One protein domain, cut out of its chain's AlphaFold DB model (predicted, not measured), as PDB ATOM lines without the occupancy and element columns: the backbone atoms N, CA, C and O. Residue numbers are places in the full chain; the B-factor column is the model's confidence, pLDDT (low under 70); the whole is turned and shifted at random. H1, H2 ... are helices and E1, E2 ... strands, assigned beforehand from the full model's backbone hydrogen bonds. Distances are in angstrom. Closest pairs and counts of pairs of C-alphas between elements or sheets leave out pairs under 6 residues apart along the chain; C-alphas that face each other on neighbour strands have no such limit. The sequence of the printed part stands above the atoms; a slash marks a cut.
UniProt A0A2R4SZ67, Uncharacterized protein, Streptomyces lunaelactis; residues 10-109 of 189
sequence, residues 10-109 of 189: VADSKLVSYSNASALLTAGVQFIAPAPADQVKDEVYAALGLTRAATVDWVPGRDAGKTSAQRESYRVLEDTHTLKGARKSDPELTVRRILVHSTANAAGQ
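This is residues 10 to 109 of the 189 residues of an uncharacterized protein of Streptomyces lunaelactis (UniProt A0A2R4SZ67). A long two-stranded ribbon, the hairpin of E3 and E4, makes the long axis, with the short strand E2 added beside the first residues of E3. The helix H1 sits near the turn end of this ribbon, and at the other end H3 follows E4 with no residue between them and turns off from the ribbon, while the long loop of residues 57 to 73 reaches outward at that same end. The printed part has 100 residues, with three named helices and four named strands in the order H1 E1 H2 E2 E3 E4 H3. The sheet order is E2 E3 E4, all antiparallel; the class is mixed, helices and strands, with 47 residues, under half, in named elements. The whole is loose, with a radius of gyration of the C-alphas of 16.3 A and spans of 53 by 27 by 21 A.

H1, residues 18 to 26, touches no helix. The closest C-alphas of H1 and E1, residues 30 to 32, are those of Leu 24 and Gln 30, 7.3 A apart. E1 pairs with no named strand. H2, residues 42 to 46, is apart from H1. E2, residues 54 to 56, forms a hairpin with E3, residues 74 to 83, at 116 degrees between directions; N 54 and O 76 are within hydrogen-bond range at 2.9 A. E3 forms a second hairpin with E4, residues 93 to 102, at 157 degrees, with N 79 and O 97 at 2.9 A and N 95 and O 81 at 2.9 A. E2, E3 and E4 are a meander, each strand the antiparallel neighbour of the one before. E3 bends by 57 degrees at residue 80. H1 only grazes this sheet, its closest C-alpha pair with E3 being Tyr 18 and Leu 83, 6.3 A apart. H2 is not on the sheet, but only just, with 4 pairs of C-alphas within 10 A. H3, residues 103 to 109, is only just on it, with 5 such pairs, and only grazes it. In H1, H2 and H3 every O i to N i+4 pair is within hydrogen-bond range.

H1 is 12.0 A long and begins at C-alpha 18, (-13.084, -11.994, -18.924). E3 is 26.0 A long and starts at C-alpha 74, (-41.371, -16.106, -20.163). E4 is 27.9 A long. H3 ends at C-alpha 109, (-39.854, -12.258, -5.387).

The two C-alphas farthest apart, those of Thr 67 and Ser 89, are 54.2 A apart. The printed part has no cut. The link from E2 to E3 is long, with 17 residues. Mean pLDDT of the printed part is 86.7, and residues 46 to 48 are under 70.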
ATOM      1  N   VAL A  10     -22.537 -24.632 -24.107       93.56
ATOM      2  CA  VAL A  10     -23.404 -24.265 -22.975       93.56
ATOM      3  C   VAL A  10     -22.644 -24.538 -21.685       93.56
ATOM      4  O   VAL A  10     -22.181 -25.659 -21.477       93.56
ATOM      5  N   ALA A  11     -22.502 -23.535 -20.823       91.56
ATOM      6  CA  ALA A  11     -21.766 -23.679 -19.568       91.56
ATOM      7  C   ALA A  11     -22.433 -22.932 -18.409       91.56
ATOM      8  O   ALA A  11     -23.397 -22.191 -18.592       91.56
ATOM      9  N   ASP A  12     -21.904 -23.142 -17.204       92.56
ATOM     10  CA  ASP A  12     -22.292 -22.380 -16.021       92.56
ATOM     11  C   ASP A  12     -21.689 -20.959 -16.018       92.56
ATOM     12  O   ASP A  12     -20.944 -20.555 -16.915       92.56
ATOM     13  N   SER A  13     -22.014 -20.186 -14.983       87.44
ATOM     14  CA  SER A  13     -21.628 -18.779 -14.868       87.44
ATOM     15  C   SER A  13     -20.117 -18.537 -14.778       87.44
ATOM     16  O   SER A  13     -19.667 -17.423 -15.037       87.44
ATOM     17  N   LYS A  14     -19.302 -19.555 -14.463       85.56
ATOM     18  CA  LYS A  14     -17.831 -19.441 -14.429       85.56
ATOM     19  C   LYS A  14     -17.230 -19.258 -15.821       85.56
ATOM     20  O   LYS A  14     -16.087 -18.810 -15.939       85.56
ATOM     21  N   LEU A  15     -17.976 -19.590 -16.877       87.69
ATOM     22  CA  LEU A  15     -17.561 -19.297 -18.245       87.69
ATOM     23  C   LEU A  15     -17.559 -17.785 -18.527       87.69
ATOM     24  O   LEU A  15     -16.736 -17.327 -19.314       87.69
ATOM     25  N   VAL A  16     -18.386 -16.993 -17.834       85.38
ATOM     26  CA  VAL A  16     -18.503 -15.527 -17.999       85.38
ATOM     27  C   VAL A  16     -17.407 -14.777 -17.221       85.38
ATOM     28  O   VAL A  16     -17.632 -13.747 -16.590       85.38
ATOM     29  N   SER A  17     -16.183 -15.302 -17.231       89.00
ATOM     30  CA  SER A  17     -14.999 -14.552 -16.810       89.00
ATOM     31  C   SER A  17     -14.368 -13.880 -18.028       89.00
ATOM     32  O   SER A  17     -14.435 -14.409 -19.139       89.00
ATOM     33  N   TYR A  18     -13.721 -12.729 -17.828       90.94
ATOM     34  CA  TYR A  18     -13.084 -11.994 -18.924       90.94
ATOM     35  C   TYR A  18     -12.089 -12.868 -19.708       90.94
ATOM     36  O   TYR A  18     -12.120 -12.889 -20.936       90.94
ATOM     37  N   SER A  19     -11.245 -13.642 -19.017       91.69
ATOM     38  CA  SER A  19     -10.246 -14.505 -19.661       91.69
ATOM     39  C   SER A  19     -10.881 -15.601 -20.518       91.69
ATOM     40  O   SER A  19     -10.427 -15.847 -21.634       91.69
ATOM     41  N   ASN A  20     -11.945 -16.235 -20.020       92.62
ATOM     42  CA  ASN A  20     -12.637 -17.306 -20.734       92.62
ATOM     43  C   ASN A  20     -13.397 -16.749 -21.942       92.62
ATOM     44  O   ASN A  20     -13.243 -17.261 -23.049       92.62
ATOM     45  N   ALA A  21     -14.149 -15.661 -21.751       91.94
ATOM     46  CA  ALA A  21     -14.861 -14.987 -22.829       91.94
ATOM     47  C   ALA A  21     -13.894 -14.507 -23.925       91.94
ATOM     48  O   ALA A  21     -14.131 -14.765 -25.102       91.94
ATOM     49  N   SER A  22     -12.765 -13.893 -23.554       93.38
ATOM     50  CA  SER A  22     -11.736 -13.456 -24.507       93.38
ATOM     51  C   SER A  22     -11.193 -14.616 -25.342       93.38
ATOM     52  O   SER A  22     -11.040 -14.477 -26.557       93.38
ATOM     53  N   ALA A  23     -10.897 -15.754 -24.708       93.31
ATOM     54  CA  ALA A  23     -10.377 -16.932 -25.395       93.31
ATOM     55  C   ALA A  23     -11.407 -17.525 -26.370       93.31
ATOM     56  O   ALA A  23     -11.065 -17.825 -27.511       93.31
ATOM     57  N   LEU A  24     -12.673 -17.634 -25.950       92.94
ATOM     58  CA  LEU A  24     -13.759 -18.160 -26.785       92.94
ATOM     59  C   LEU A  24     -14.048 -17.258 -27.986       92.94
ATOM     60  O   LEU A  24     -14.160 -17.756 -29.105       92.94
ATOM     61  N   LEU A  25     -14.095 -15.939 -27.772       91.75
ATOM     62  CA  LEU A  25     -14.276 -14.961 -28.847       91.75
ATOM     63  C   LEU A  25     -13.117 -15.012 -29.850       91.75
ATOM     64  O   LEU A  25     -13.354 -15.018 -31.055       91.75
ATOM     65  N   THR A  26     -11.874 -15.125 -29.370       92.38
ATOM     66  CA  THR A  26     -10.685 -15.257 -30.234       92.38
ATOM     67  C   THR A  26     -10.710 -16.555 -31.043       92.38
ATOM     68  O   THR A  26     -10.318 -16.571 -32.206       92.38
ATOM     69  N   ALA A  27     -11.197 -17.643 -30.444       91.38
ATOM     70  CA  ALA A  27     -11.340 -18.939 -31.098       91.38
ATOM     71  C   ALA A  27     -12.568 -19.033 -32.028       91.38
ATOM     72  O   ALA A  27     -12.768 -20.070 -32.656       91.38
ATOM     73  N   GLY A  28     -13.406 -17.989 -32.106       90.38
ATOM     74  CA  GLY A  28     -14.644 -18.001 -32.890       90.38
ATOM     75  C   GLY A  28     -15.704 -18.974 -32.360       90.38
ATOM     76  O   GLY A  28     -16.592 -19.384 -33.106       90.38
ATOM     77  N   VAL A  29     -15.616 -19.370 -31.087       91.69
ATOM     78  CA  VAL A  29     -16.537 -20.329 -30.469       91.69
ATOM     79  C   VAL A  29     -17.783 -19.603 -29.976       91.69
ATOM     80  O   VAL A  29     -17.705 -18.676 -29.170       91.69
ATOM     81  N   GLN A  30     -18.952 -20.064 -30.421       92.69
ATOM     82  CA  GLN A  30     -20.228 -19.596 -29.890       92.69
ATOM     83  C   GLN A  30     -20.487 -20.221 -28.519       92.69
ATOM     84  O   GLN A  30     -20.308 -21.428 -28.331       92.69
ATOM     85  N   PHE A  31     -20.956 -19.414 -27.569       93.12
ATOM     86  CA  PHE A  31     -21.288 -19.890 -26.234       93.12
ATOM     87  C   PHE A  31     -22.536 -19.217 -25.662       93.12
ATOM     88  O   PHE A  31     -22.912 -18.114 -26.056       93.12
ATOM     89  N   ILE A  32     -23.146 -19.885 -24.686       94.25
ATOM     90  CA  ILE A  32     -24.172 -19.337 -23.807       94.25
ATOM     91  C   ILE A  32     -23.886 -19.777 -22.371       94.25
ATOM     92  O   ILE A  32     -23.596 -20.943 -22.093       94.25
ATOM     93  N   ALA A  33     -23.948 -18.821 -21.454       93.56
ATOM     94  CA  ALA A  33     -23.759 -19.055 -20.035       93.56
ATOM     95  C   ALA A  33     -24.593 -18.051 -19.230       93.56
ATOM     96  O   ALA A  33     -24.797 -16.921 -19.685       93.56
ATOM     97  N   PRO A  34     -25.095 -18.441 -18.047       91.81
ATOM     98  CA  PRO A  34     -25.809 -17.522 -17.179       91.81
ATOM     99  C   PRO A  34     -24.851 -16.451 -16.655       91.81
ATOM    100  O   PRO A  34     -23.766 -16.765 -16.164       91.81
ATOM    101  N   ALA A  35     -25.264 -15.187 -16.727       86.19
ATOM    102  CA  ALA A  35     -24.518 -14.104 -16.105       86.19
ATOM    103  C   ALA A  35     -24.537 -14.269 -14.570       86.19
ATOM    104  O   ALA A  35     -25.602 -14.538 -14.002       86.19
ATOM    105  N   PRO A  36     -23.392 -14.119 -13.886       80.38
ATOM    106  CA  PRO A  36     -23.351 -14.013 -12.434       80.38
ATOM    107  C   PRO A  36     -24.260 -12.882 -11.927       80.38
ATOM    108  O   PRO A  36     -24.276 -11.789 -12.495       80.38
ATOM    109  N   ALA A  37     -25.021 -13.137 -10.860       71.00
ATOM    110  CA  ALA A  37     -25.993 -12.174 -10.332       71.00
ATOM    111  C   ALA A  37     -25.345 -10.870  -9.827       71.00
ATOM    112  O   ALA A  37     -25.978  -9.826  -9.837       71.00
ATOM    113  N   ASP A  38     -24.081 -10.917  -9.412       73.75
ATOM    114  CA  ASP A  38     -23.285  -9.760  -8.989       73.75
ATOM    115  C   ASP A  38     -22.773  -8.900 -10.160       73.75
ATOM    116  O   ASP A  38     -22.360  -7.760  -9.949       73.75
ATOM    117  N   GLN A  39     -22.810  -9.414 -11.393       72.19
ATOM    118  CA  GLN A  39     -22.382  -8.690 -12.597       72.19
ATOM    119  C   GLN A  39     -23.522  -7.945 -13.299       72.19
ATOM    120  O   GLN A  39     -23.271  -7.106 -14.170       72.19
ATOM    121  N   VAL A  40     -24.775  -8.233 -12.942       75.19
ATOM    122  CA  VAL A  40     -25.943  -7.545 -13.495       75.19
ATOM    123  C   VAL A  40     -26.549  -6.683 -12.405       75.19
ATOM    124  O   VAL A  40     -27.113  -7.188 -11.441       75.19
ATOM    125  N   LYS A  41     -26.404  -5.368 -12.557       75.06
ATOM    126  CA  LYS A  41     -26.972  -4.405 -11.617       75.06
ATOM    127  C   LYS A  41     -28.494  -4.443 -11.654       75.06
ATOM    128  O   LYS A  41     -29.072  -4.655 -12.722       75.06
ATOM    129  N   ASP A  42     -29.117  -4.143 -10.522       70.94
ATOM    130  CA  ASP A  42     -30.573  -4.046 -10.414       70.94
ATOM    131  C   ASP A  42     -31.133  -3.025 -11.415       70.94
ATOM    132  O   ASP A  42     -32.117  -3.333 -12.078       70.94
ATOM    133  N   GLU A  43     -30.426  -1.914 -11.676       71.19
ATOM    134  CA  GLU A  43     -30.828  -0.901 -12.671       71.19
ATOM    135  C   GLU A  43     -31.009  -1.466 -14.096       71.19
ATOM    136  O   GLU A  43     -31.785  -0.952 -14.898       71.19
ATOM    137  N   VAL A  44     -30.289  -2.539 -14.444       74.56
ATOM    138  CA  VAL A  44     -30.459  -3.208 -15.741       74.56
ATOM    139  C   VAL A  44     -31.804  -3.918 -15.789       74.56
ATOM    140  O   VAL A  44     -32.479  -3.868 -16.812       74.56
ATOM    141  N   TYR A  45     -32.190  -4.576 -14.695       70.31
ATOM    142  CA  TYR A  45     -33.498  -5.215 -14.574       70.31
ATOM    143  C   TYR A  45     -34.621  -4.188 -14.410       70.31
ATOM    144  O   TYR A  45     -35.720  -4.415 -14.898       70.31
ATOM    145  N   ALA A  46     -34.324  -3.062 -13.771       66.44
ATOM    146  CA  ALA A  46     -35.181  -1.902 -13.592       66.44
ATOM    147  C   ALA A  46     -35.543  -1.258 -14.944       66.44
ATOM    148  O   ALA A  46     -36.699  -1.018 -15.255       66.44
ATOM    149  N   ALA A  47     -34.556  -1.071 -15.820       65.06
ATOM    150  CA  ALA A  47     -34.770  -0.505 -17.149       65.06
ATOM    151  C   ALA A  47     -35.453  -1.476 -18.139       65.06
ATOM    152  O   ALA A  47     -35.703  -1.111 -19.297       65.06
ATOM    153  N   LEU A  48     -35.746  -2.721 -17.733       68.12
ATOM    154  CA  LEU A  48     -36.418  -3.699 -18.589       68.12
ATOM    155  C   LEU A  48     -37.890  -3.344 -18.781       68.12
ATOM    156  O   LEU A  48     -38.772  -3.800 -18.058       68.12
ATOM    157  N   GLY A  49     -38.179  -2.649 -19.876       73.06
ATOM    158  CA  GLY A  49     -39.549  -2.500 -20.352       73.06
ATOM    159  C   GLY A  49     -40.137  -3.850 -20.776       73.06
ATOM    160  O   GLY A  49     -39.938  -4.286 -21.912       73.06
ATOM    161  N   LEU A  50     -40.922  -4.494 -19.904       74.44
ATOM    162  CA  LEU A  50     -41.612  -5.765 -20.196       74.44
ATOM    163  C   LEU A  50     -42.522  -5.692 -21.430       74.44
ATOM    164  O   LEU A  50     -42.804  -6.715 -22.055       74.44
ATOM    165  N   THR A  51     -42.972  -4.490 -21.789       78.44
ATOM    166  CA  THR A  51     -43.732  -4.203 -23.010       78.44
ATOM    167  C   THR A  51     -42.913  -4.398 -24.284       78.44
ATOM    168  O   THR A  51     -43.475  -4.783 -25.304       78.44
ATOM    169  N   ARG A  52     -41.594  -4.178 -24.230       82.81
ATOM    170  CA  ARG A  52     -40.658  -4.388 -25.346       82.81
ATOM    171  C   ARG A  52     -40.126  -5.819 -25.410       82.81
ATOM    172  O   ARG A  52     -39.583  -6.217 -26.435       82.81
ATOM    173  N   ALA A  53     -40.261  -6.580 -24.326       86.06
ATOM    174  CA  ALA A  53     -39.771  -7.947 -24.249       86.06
ATOM    175  C   ALA A  53     -40.650  -8.909 -25.068       86.06
ATOM    176  O   ALA A  53     -41.880  -8.907 -24.962       86.06
ATOM    177  N   ALA A  54     -40.005  -9.764 -25.861       90.56
ATOM    178  CA  ALA A  54     -40.676 -10.766 -26.675       90.56
ATOM    179  C   ALA A  54     -41.169 -11.922 -25.801       90.56
ATOM    180  O   ALA A  54     -40.461 -12.384 -24.907       90.56
ATOM    181  N   THR A  55     -42.382 -12.409 -26.060       90.25
ATOM    182  CA  THR A  55     -42.900 -13.601 -25.378       90.25
ATOM    183  C   THR A  55     -42.246 -14.845 -25.964       90.25
ATOM    184  O   THR A  55     -42.148 -14.976 -27.182       90.25
ATOM    185  N   VAL A  56     -41.811 -15.756 -25.099       90.69
ATOM    186  CA  VAL A  56     -41.246 -17.040 -25.516       90.69
ATOM    187  C   VAL A  56     -42.356 -18.080 -25.515       90.69
ATOM    188  O   VAL A  56     -42.994 -18.299 -24.484       90.69
ATOM    189  N   ASP A  57     -42.553 -18.745 -26.651       89.75
ATOM    190  CA  ASP A  57     -43.438 -19.906 -26.755       89.75
ATOM    191  C   ASP A  57     -42.740 -21.152 -26.192       89.75
ATOM    192  O   ASP A  57     -42.295 -22.050 -26.905       89.75
ATOM    193  N   TRP A  58     -42.542 -21.142 -24.876       88.38
ATOM    194  CA  TRP A  58     -41.946 -22.239 -24.134       88.38
ATOM    195  C   TRP A  58     -42.792 -22.561 -22.911       88.38
ATOM    196  O   TRP A  58     -43.082 -21.691 -22.089       88.38
ATOM    197  N   VAL A  59     -43.141 -23.839 -22.767       88.19
ATOM    198  CA  VAL A  59     -43.871 -24.355 -21.609       88.19
ATOM    199  C   VAL A  59     -42.943 -25.287 -20.833       88.19
ATOM    200  O   VAL A  59     -42.525 -26.315 -21.371       88.19
ATOM    201  N   PRO A  60     -42.619 -24.982 -19.563       86.81
ATOM    202  CA  PRO A  60     -41.849 -25.888 -18.722       86.81
ATOM    203  C   PRO A  60     -42.553 -27.240 -18.595       86.81
ATOM    204  O   PRO A  60     -43.772 -27.291 -18.456       86.81
ATOM    205  N   GLY A  61     -41.799 -28.340 -18.533       89.38
ATOM    206  CA  GLY A  61     -42.389 -29.683 -18.423       89.38
ATOM    207  C   GLY A  61     -43.349 -29.848 -17.233       89.38
ATOM    208  O   GLY A  61     -44.387 -30.491 -17.365       89.38
ATOM    209  N   ARG A  62     -43.070 -29.181 -16.101       87.62
ATOM    210  CA  ARG A  62     -43.955 -29.140 -14.914       87.62
ATOM    211  C   ARG A  62     -45.331 -28.499 -15.165       87.62
ATOM    212  O   ARG A  62     -46.249 -28.702 -14.377       87.62
ATOM    213  N   ASP A  63     -45.465 -27.735 -16.246       90.38
ATOM    214  CA  ASP A  63     -46.640 -26.934 -16.586       90.38
ATOM    215  C   ASP A  63     -47.399 -27.480 -17.808       90.38
ATOM    216  O   ASP A  63     -48.430 -26.922 -18.187       90.38
ATOM    217  N   ALA A  64     -46.949 -28.593 -18.400       87.62
ATOM    218  CA  ALA A  64     -47.525 -29.154 -19.624       87.62
ATOM    219  C   ALA A  64     -49.040 -29.438 -19.521       87.62
ATOM    220  O   ALA A  64     -49.779 -29.218 -20.479       87.62
ATOM    221  N   GLY A  65     -49.513 -29.869 -18.346       88.50
ATOM    222  CA  GLY A  65     -50.932 -30.151 -18.084       88.50
ATOM    223  C   GLY A  65     -51.770 -28.946 -17.637       88.50
ATOM    224  O   GLY A  65     -52.970 -29.089 -17.423       88.50
ATOM    225  N   LYS A  66     -51.167 -27.767 -17.456       89.62
ATOM    226  CA  LYS A  66     -51.872 -26.573 -16.965       89.62
ATOM    227  C   LYS A  66     -52.585 -25.841 -18.099       89.62
ATOM    228  O   LYS A  66     -52.178 -25.930 -19.259       89.62
ATOM    229  N   THR A  67     -53.613 -25.065 -17.765       86.50
ATOM    230  CA  THR A  67     -54.237 -24.120 -18.709       86.50
ATOM    231  C   THR A  67     -53.314 -22.932 -18.984       86.50
ATOM    232  O   THR A  67     -52.447 -22.628 -18.169       86.50
ATOM    233  N   SER A  68     -53.501 -22.225 -20.102       81.75
ATOM    234  CA  SER A  68     -52.681 -21.053 -20.460       81.75
ATOM    235  C   SER A  68     -52.618 -19.991 -19.355       81.75
ATOM    236  O   SER A  68     -51.555 -19.426 -19.126       81.75
ATOM    237  N   ALA A  69     -53.712 -19.776 -18.618       83.25
ATOM    238  CA  ALA A  69     -53.773 -18.836 -17.496       83.25
ATOM    239  C   ALA A  69     -52.974 -19.279 -16.253       83.25
ATOM    240  O   ALA A  69     -52.639 -18.452 -15.411       83.25
ATOM    241  N   GLN A  70     -52.685 -20.575 -16.112       83.75
ATOM    242  CA  GLN A  70     -51.977 -21.150 -14.962       83.75
ATOM    243  C   GLN A  70     -50.503 -21.458 -15.255       83.75
ATOM    244  O   GLN A  70     -49.761 -21.829 -14.340       83.75
ATOM    245  N   ARG A  71     -50.097 -21.374 -16.524       87.62
ATOM    246  CA  ARG A  71     -48.724 -21.623 -16.960       87.62
ATOM    247  C   ARG A  71     -47.837 -20.444 -16.599       87.62
ATOM    248  O   ARG A  71     -48.226 -19.282 -16.727       87.62
ATOM    249  N   GLU A  72     -46.618 -20.755 -16.197       89.62
ATOM    250  CA  GLU A  72     -45.540 -19.780 -16.192       89.62
ATOM    251  C   GLU A  72     -45.301 -19.266 -17.614       89.62
ATOM    252  O   GLU A  72     -45.302 -20.037 -18.575       89.62
ATOM    253  N   SER A  73     -45.099 -17.956 -17.744       89.12
ATOM    254  CA  SER A  73     -44.762 -17.327 -19.013       89.12
ATOM    255  C   SER A  73     -43.415 -16.634 -18.914       89.12
ATOM    256  O   SER A  73     -43.038 -16.081 -17.872       89.12
ATOM    257  N   TYR A  74     -42.691 -16.690 -20.029       91.06
ATOM    258  CA  TYR A  74     -41.371 -16.106 -20.163       91.06
ATOM    259  C   TYR A  74     -41.412 -14.962 -21.157       91.06
ATOM    260  O   TYR A  74     -42.021 -15.058 -22.226       91.06
ATOM    261  N   ARG A  75     -40.719 -13.886 -20.804       90.81
ATOM    262  CA  ARG A  75     -40.406 -12.803 -21.725       90.81
ATOM    263  C   ARG A  75     -38.904 -12.618 -21.783       90.81
ATOM    264  O   ARG A  75     -38.237 -12.722 -20.755       90.81
ATOM    265  N   VAL A  76     -38.388 -12.353 -22.974       91.38
ATOM    266  CA  VAL A  76     -36.963 -12.134 -23.202       91.38
ATOM    267  C   VAL A  76     -36.723 -10.767 -23.806       91.38
ATOM    268  O   VAL A  76     -37.453 -10.318 -24.690       91.38
ATOM    269  N   LEU A  77     -35.680 -10.117 -23.317       90.06
ATOM    270  CA  LEU A  77     -35.113  -8.930 -23.924       90.06
ATOM    271  C   LEU A  77     -33.647  -9.211 -24.212       90.06
ATOM    272  O   LEU A  77     -32.956  -9.825 -23.401       90.06
ATOM    273  N   GLU A  78     -33.191  -8.782 -25.376       89.44
ATOM    274  CA  GLU A  78     -31.799  -8.899 -25.766       89.44
ATOM    275  C   GLU A  78     -31.148  -7.520 -25.761       89.44
ATOM    276  O   GLU A  78     -31.705  -6.560 -26.295       89.44
ATOM    277  N   ASP A  79     -29.971  -7.435 -25.153       88.38
ATOM    278  CA  ASP A  79     -29.120  -6.258 -25.174       88.38
ATOM    279  C   ASP A  79     -27.639  -6.641 -25.317       88.38
ATOM    280  O   ASP A  79     -27.274  -7.785 -25.618       88.38
ATOM    281  N   THR A  80     -26.766  -5.654 -25.135       89.81
ATOM    282  CA  THR A  80     -25.316  -5.838 -25.127       89.81
ATOM    283  C   THR A  80     -24.752  -5.573 -23.741       89.81
ATOM    284  O   THR A  80     -25.088  -4.577 -23.101       89.81
ATOM    285  N   HIS A  81     -23.822  -6.415 -23.308       87.81
ATOM    286  CA  HIS A  81     -23.070  -6.255 -22.073       87.81
ATOM    287  C   HIS A  81     -21.579  -6.086 -22.373       87.81
ATOM    288  O   HIS A  81     -21.032  -6.748 -23.253       87.81
ATOM    289  N   THR A  82     -20.921  -5.199 -21.628       90.19
ATOM    290  CA  THR A  82     -19.483  -4.946 -21.766       90.19
ATOM    291  C   THR A  82     -18.729  -5.591 -20.611       90.19
ATOM    292  O   THR A  82     -18.890  -5.179 -19.461       90.19
ATOM    293  N   LEU A  83     -17.884  -6.574 -20.921       88.88
ATOM    294  CA  LEU A  83     -16.967  -7.191 -19.970       88.88
ATOM    295  C   LEU A  83     -15.652  -6.414 -19.969       88.88
ATOM    296  O   LEU A  83     -14.978  -6.299 -20.997       88.88
ATOM    297  N   LYS A  84     -15.278  -5.899 -18.798       89.56
ATOM    298  CA  LYS A  84     -14.015  -5.184 -18.600       89.56
ATOM    299  C   LYS A  84     -12.934  -6.142 -18.127       89.56
ATOM    300  O   LYS A  84     -13.174  -6.967 -17.244       89.56
ATOM    301  N   GLY A  85     -11.750  -6.017 -18.719       88.00
ATOM    302  CA  GLY A  85     -10.576  -6.746 -18.265       88.00
ATOM    303  C   GLY A  85     -10.075  -6.237 -16.918       88.00
ATOM    304  O   GLY A  85     -10.465  -5.173 -16.436       88.00
ATOM    305  N   ALA A  86      -9.206  -7.025 -16.291       89.38
ATOM    306  CA  ALA A  86      -8.652  -6.684 -14.986       89.38
ATOM    307  C   ALA A  86      -7.686  -5.490 -15.069       89.38
ATOM    308  O   ALA A  86      -7.509  -4.764 -14.091       89.38
ATOM    309  N   ARG A  87      -7.039  -5.289 -16.224       89.94
ATOM    310  CA  ARG A  87      -6.091  -4.198 -16.463       89.94
ATOM    311  C   ARG A  87      -6.723  -3.146 -17.363       89.94
ATOM    312  O   ARG A  87      -7.474  -3.458 -18.275       89.94
ATOM    313  N   LYS A  88      -6.314  -1.888 -17.186       86.75
ATOM    314  CA  LYS A  88      -6.744  -0.770 -18.046       86.75
ATOM    315  C   LYS A  88      -6.358  -0.953 -19.523       86.75
ATOM    316  O   LYS A  88      -6.988  -0.365 -20.391       86.75
ATOM    317  N   SER A  89      -5.303  -1.720 -19.796       89.88
ATOM    318  CA  SER A  89      -4.840  -2.042 -21.151       89.88
ATOM    319  C   SER A  89      -5.665  -3.126 -21.838       89.88
ATOM    320  O   SER A  89      -5.519  -3.313 -23.042       89.88
ATOM    321  N   ASP A  90      -6.448  -3.888 -21.076       90.94
ATOM    322  CA  ASP A  90      -7.222  -4.991 -21.624       90.94
ATOM    323  C   ASP A  90      -8.386  -4.414 -22.452       90.94
ATOM    324  O   ASP A  90      -9.068  -3.498 -21.977       90.94
ATOM    325  N   PRO A  91      -8.617  -4.902 -23.683       91.81
ATOM    326  CA  PRO A  91      -9.708  -4.406 -24.514       91.81
ATOM    327  C   PRO A  91     -11.069  -4.714 -23.881       91.81
ATOM    328  O   PRO A  91     -11.276  -5.758 -23.271       91.81
ATOM    329  N   GLU A  92     -12.038  -3.823 -24.052       93.56
ATOM    330  CA  GLU A  92     -13.409  -4.120 -23.641       93.56
ATOM    331  C   GLU A  92     -14.020  -5.178 -24.575       93.56
ATOM    332  O   GLU A  92     -13.931  -5.067 -25.800       93.56
ATOM    333  N   LEU A  93     -14.654  -6.208 -24.005       92.56
ATOM    334  CA  LEU A  93     -15.357  -7.231 -24.782       92.56
ATOM    335  C   LEU A  93     -16.852  -6.931 -24.765       92.56
ATOM    336  O   LEU A  93     -17.471  -6.901 -23.702       92.56
ATOM    337  N   THR A  94     -17.449  -6.746 -25.940       92.25
ATOM    338  CA  THR A  94     -18.907  -6.630 -26.073       92.25
ATOM    339  C   THR A  94     -19.506  -8.003 -26.346       92.25
ATOM    340  O   THR A  94     -19.157  -8.655 -27.329       92.25
ATOM    341  N   VAL A  95     -20.420  -8.441 -25.485       91.81
ATOM    342  CA  VAL A  95     -21.164  -9.698 -25.630       91.81
ATOM    343  C   VAL A  95     -22.662  -9.421 -25.689       91.81
ATOM    344  O   VAL A  95     -23.144  -8.429 -25.144       91.81
ATOM    345  N   ARG A  96     -23.416 -10.307 -26.341       92.81
ATOM    346  CA  ARG A  96     -24.884 -10.285 -26.287       92.81
ATOM    347  C   ARG A  96     -25.338 -10.826 -24.937       92.81
ATOM    348  O   ARG A  96     -24.785 -11.813 -24.450       92.81
ATOM    349  N   ARG A  97     -26.354 -10.208 -24.349       91.12
ATOM    350  CA  ARG A  97     -26.965 -10.654 -23.099       91.12
ATOM    351  C   ARG A  97     -28.468 -10.775 -23.296       91.12
ATOM    352  O   ARG A  97     -29.108  -9.924 -23.901       91.12
ATOM    353  N   ILE A  98     -29.014 -11.872 -22.785       90.94
ATOM    354  CA  ILE A  98     -30.445 -12.159 -22.817       90.94
ATOM    355  C   ILE A  98     -30.961 -12.057 -21.388       90.94
ATOM    356  O   ILE A  98     -30.522 -12.785 -20.498       90.94
ATOM    357  N   LEU A  99     -31.895 -11.141 -21.179       87.75
ATOM    358  CA  LEU A  99     -32.576 -10.917 -19.918       87.75
ATOM    359  C   LEU A  99     -33.901 -11.674 -19.964       87.75
ATOM    360  O   LEU A  99     -34.727 -11.445 -20.846       87.75
ATOM    361  N   VAL A 100     -34.083 -12.606 -19.030       88.94
ATOM    362  CA  VAL A 100     -35.251 -13.492 -18.982       88.94
ATOM    363  C   VAL A 100     -36.127 -13.106 -17.797       88.94
ATOM    364  O   VAL A 100     -35.726 -13.252 -16.644       88.94
ATOM    365  N   HIS A 101     -37.347 -12.664 -18.079       87.69
ATOM    366  CA  HIS A 101     -38.384 -12.462 -17.078       87.69
ATOM    367  C   HIS A 101     -39.291 -13.695 -17.007       87.69
ATOM    368  O   HIS A 101     -39.809 -14.146 -18.028       87.69
ATOM    369  N   SER A 102     -39.529 -14.198 -15.795       88.69
ATOM    370  CA  SER A 102     -40.453 -15.301 -15.501       88.69
ATOM    371  C   SER A 102     -41.547 -14.819 -14.553       88.69
ATOM    372  O   SER A 102     -41.252 -14.226 -13.512       88.69
ATOM    373  N   THR A 103     -42.808 -15.118 -14.872       87.44
ATOM    374  CA  THR A 103     -43.930 -14.794 -13.977       87.44
ATOM    375  C   THR A 103     -43.860 -15.537 -12.645       87.44
ATOM    376  O   THR A 103     -44.236 -14.973 -11.619       87.44
ATOM    377  N   ALA A 104     -43.331 -16.763 -12.622       87.19
ATOM    378  CA  ALA A 104     -43.154 -17.519 -11.386       87.19
ATOM    379  C   ALA A 104     -42.066 -16.904 -10.495       87.19
ATOM    380  O   ALA A 104     -42.279 -16.738  -9.294       87.19
ATOM    381  N   ASN A 105     -40.928 -16.507 -11.075       86.44
ATOM    382  CA  ASN A 105     -39.874 -15.821 -10.326       86.44
ATOM    383  C   ASN A 105     -40.351 -14.461  -9.808       86.44
ATOM    384  O   ASN A 105     -40.117 -14.151  -8.641       86.44
ATOM    385  N   ALA A 106     -41.069 -13.687 -10.628       84.75
ATOM    386  CA  ALA A 106     -41.652 -12.412 -10.213       84.75
ATOM    387  C   ALA A 106     -42.640 -12.590  -9.046       84.75
ATOM    388  O   ALA A 106     -42.564 -11.873  -8.045       84.75
ATOM    389  N   ALA A 107     -43.518 -13.598  -9.114       85.75
ATOM    390  CA  ALA A 107     -44.427 -13.934  -8.018       85.75
ATOM    391  C   ALA A 107     -43.669 -14.360  -6.748       85.75
ATOM    392  O   ALA A 107     -44.007 -13.920  -5.648       85.75
ATOM    393  N   GLY A 108     -42.614 -15.168  -6.891       86.25
ATOM    394  CA  GLY A 108     -41.758 -15.582  -5.779       86.25
ATOM    395  C   GLY A 108     -41.038 -14.410  -5.107       86.25
ATOM    396  O   GLY A 108     -41.024 -14.320  -3.877       86.25
ATOM    397  N   GLN A 109     -40.490 -13.479  -5.892       85.81
ATOM    398  CA  GLN A 109     -39.854 -12.258  -5.387       85.81
ATOM    399  C   GLN A 109     -40.857 -11.360  -4.656       85.81
ATOM    400  O   GLN A 109     -40.558 -10.889  -3.556       85.81
TER     401      GLN A 109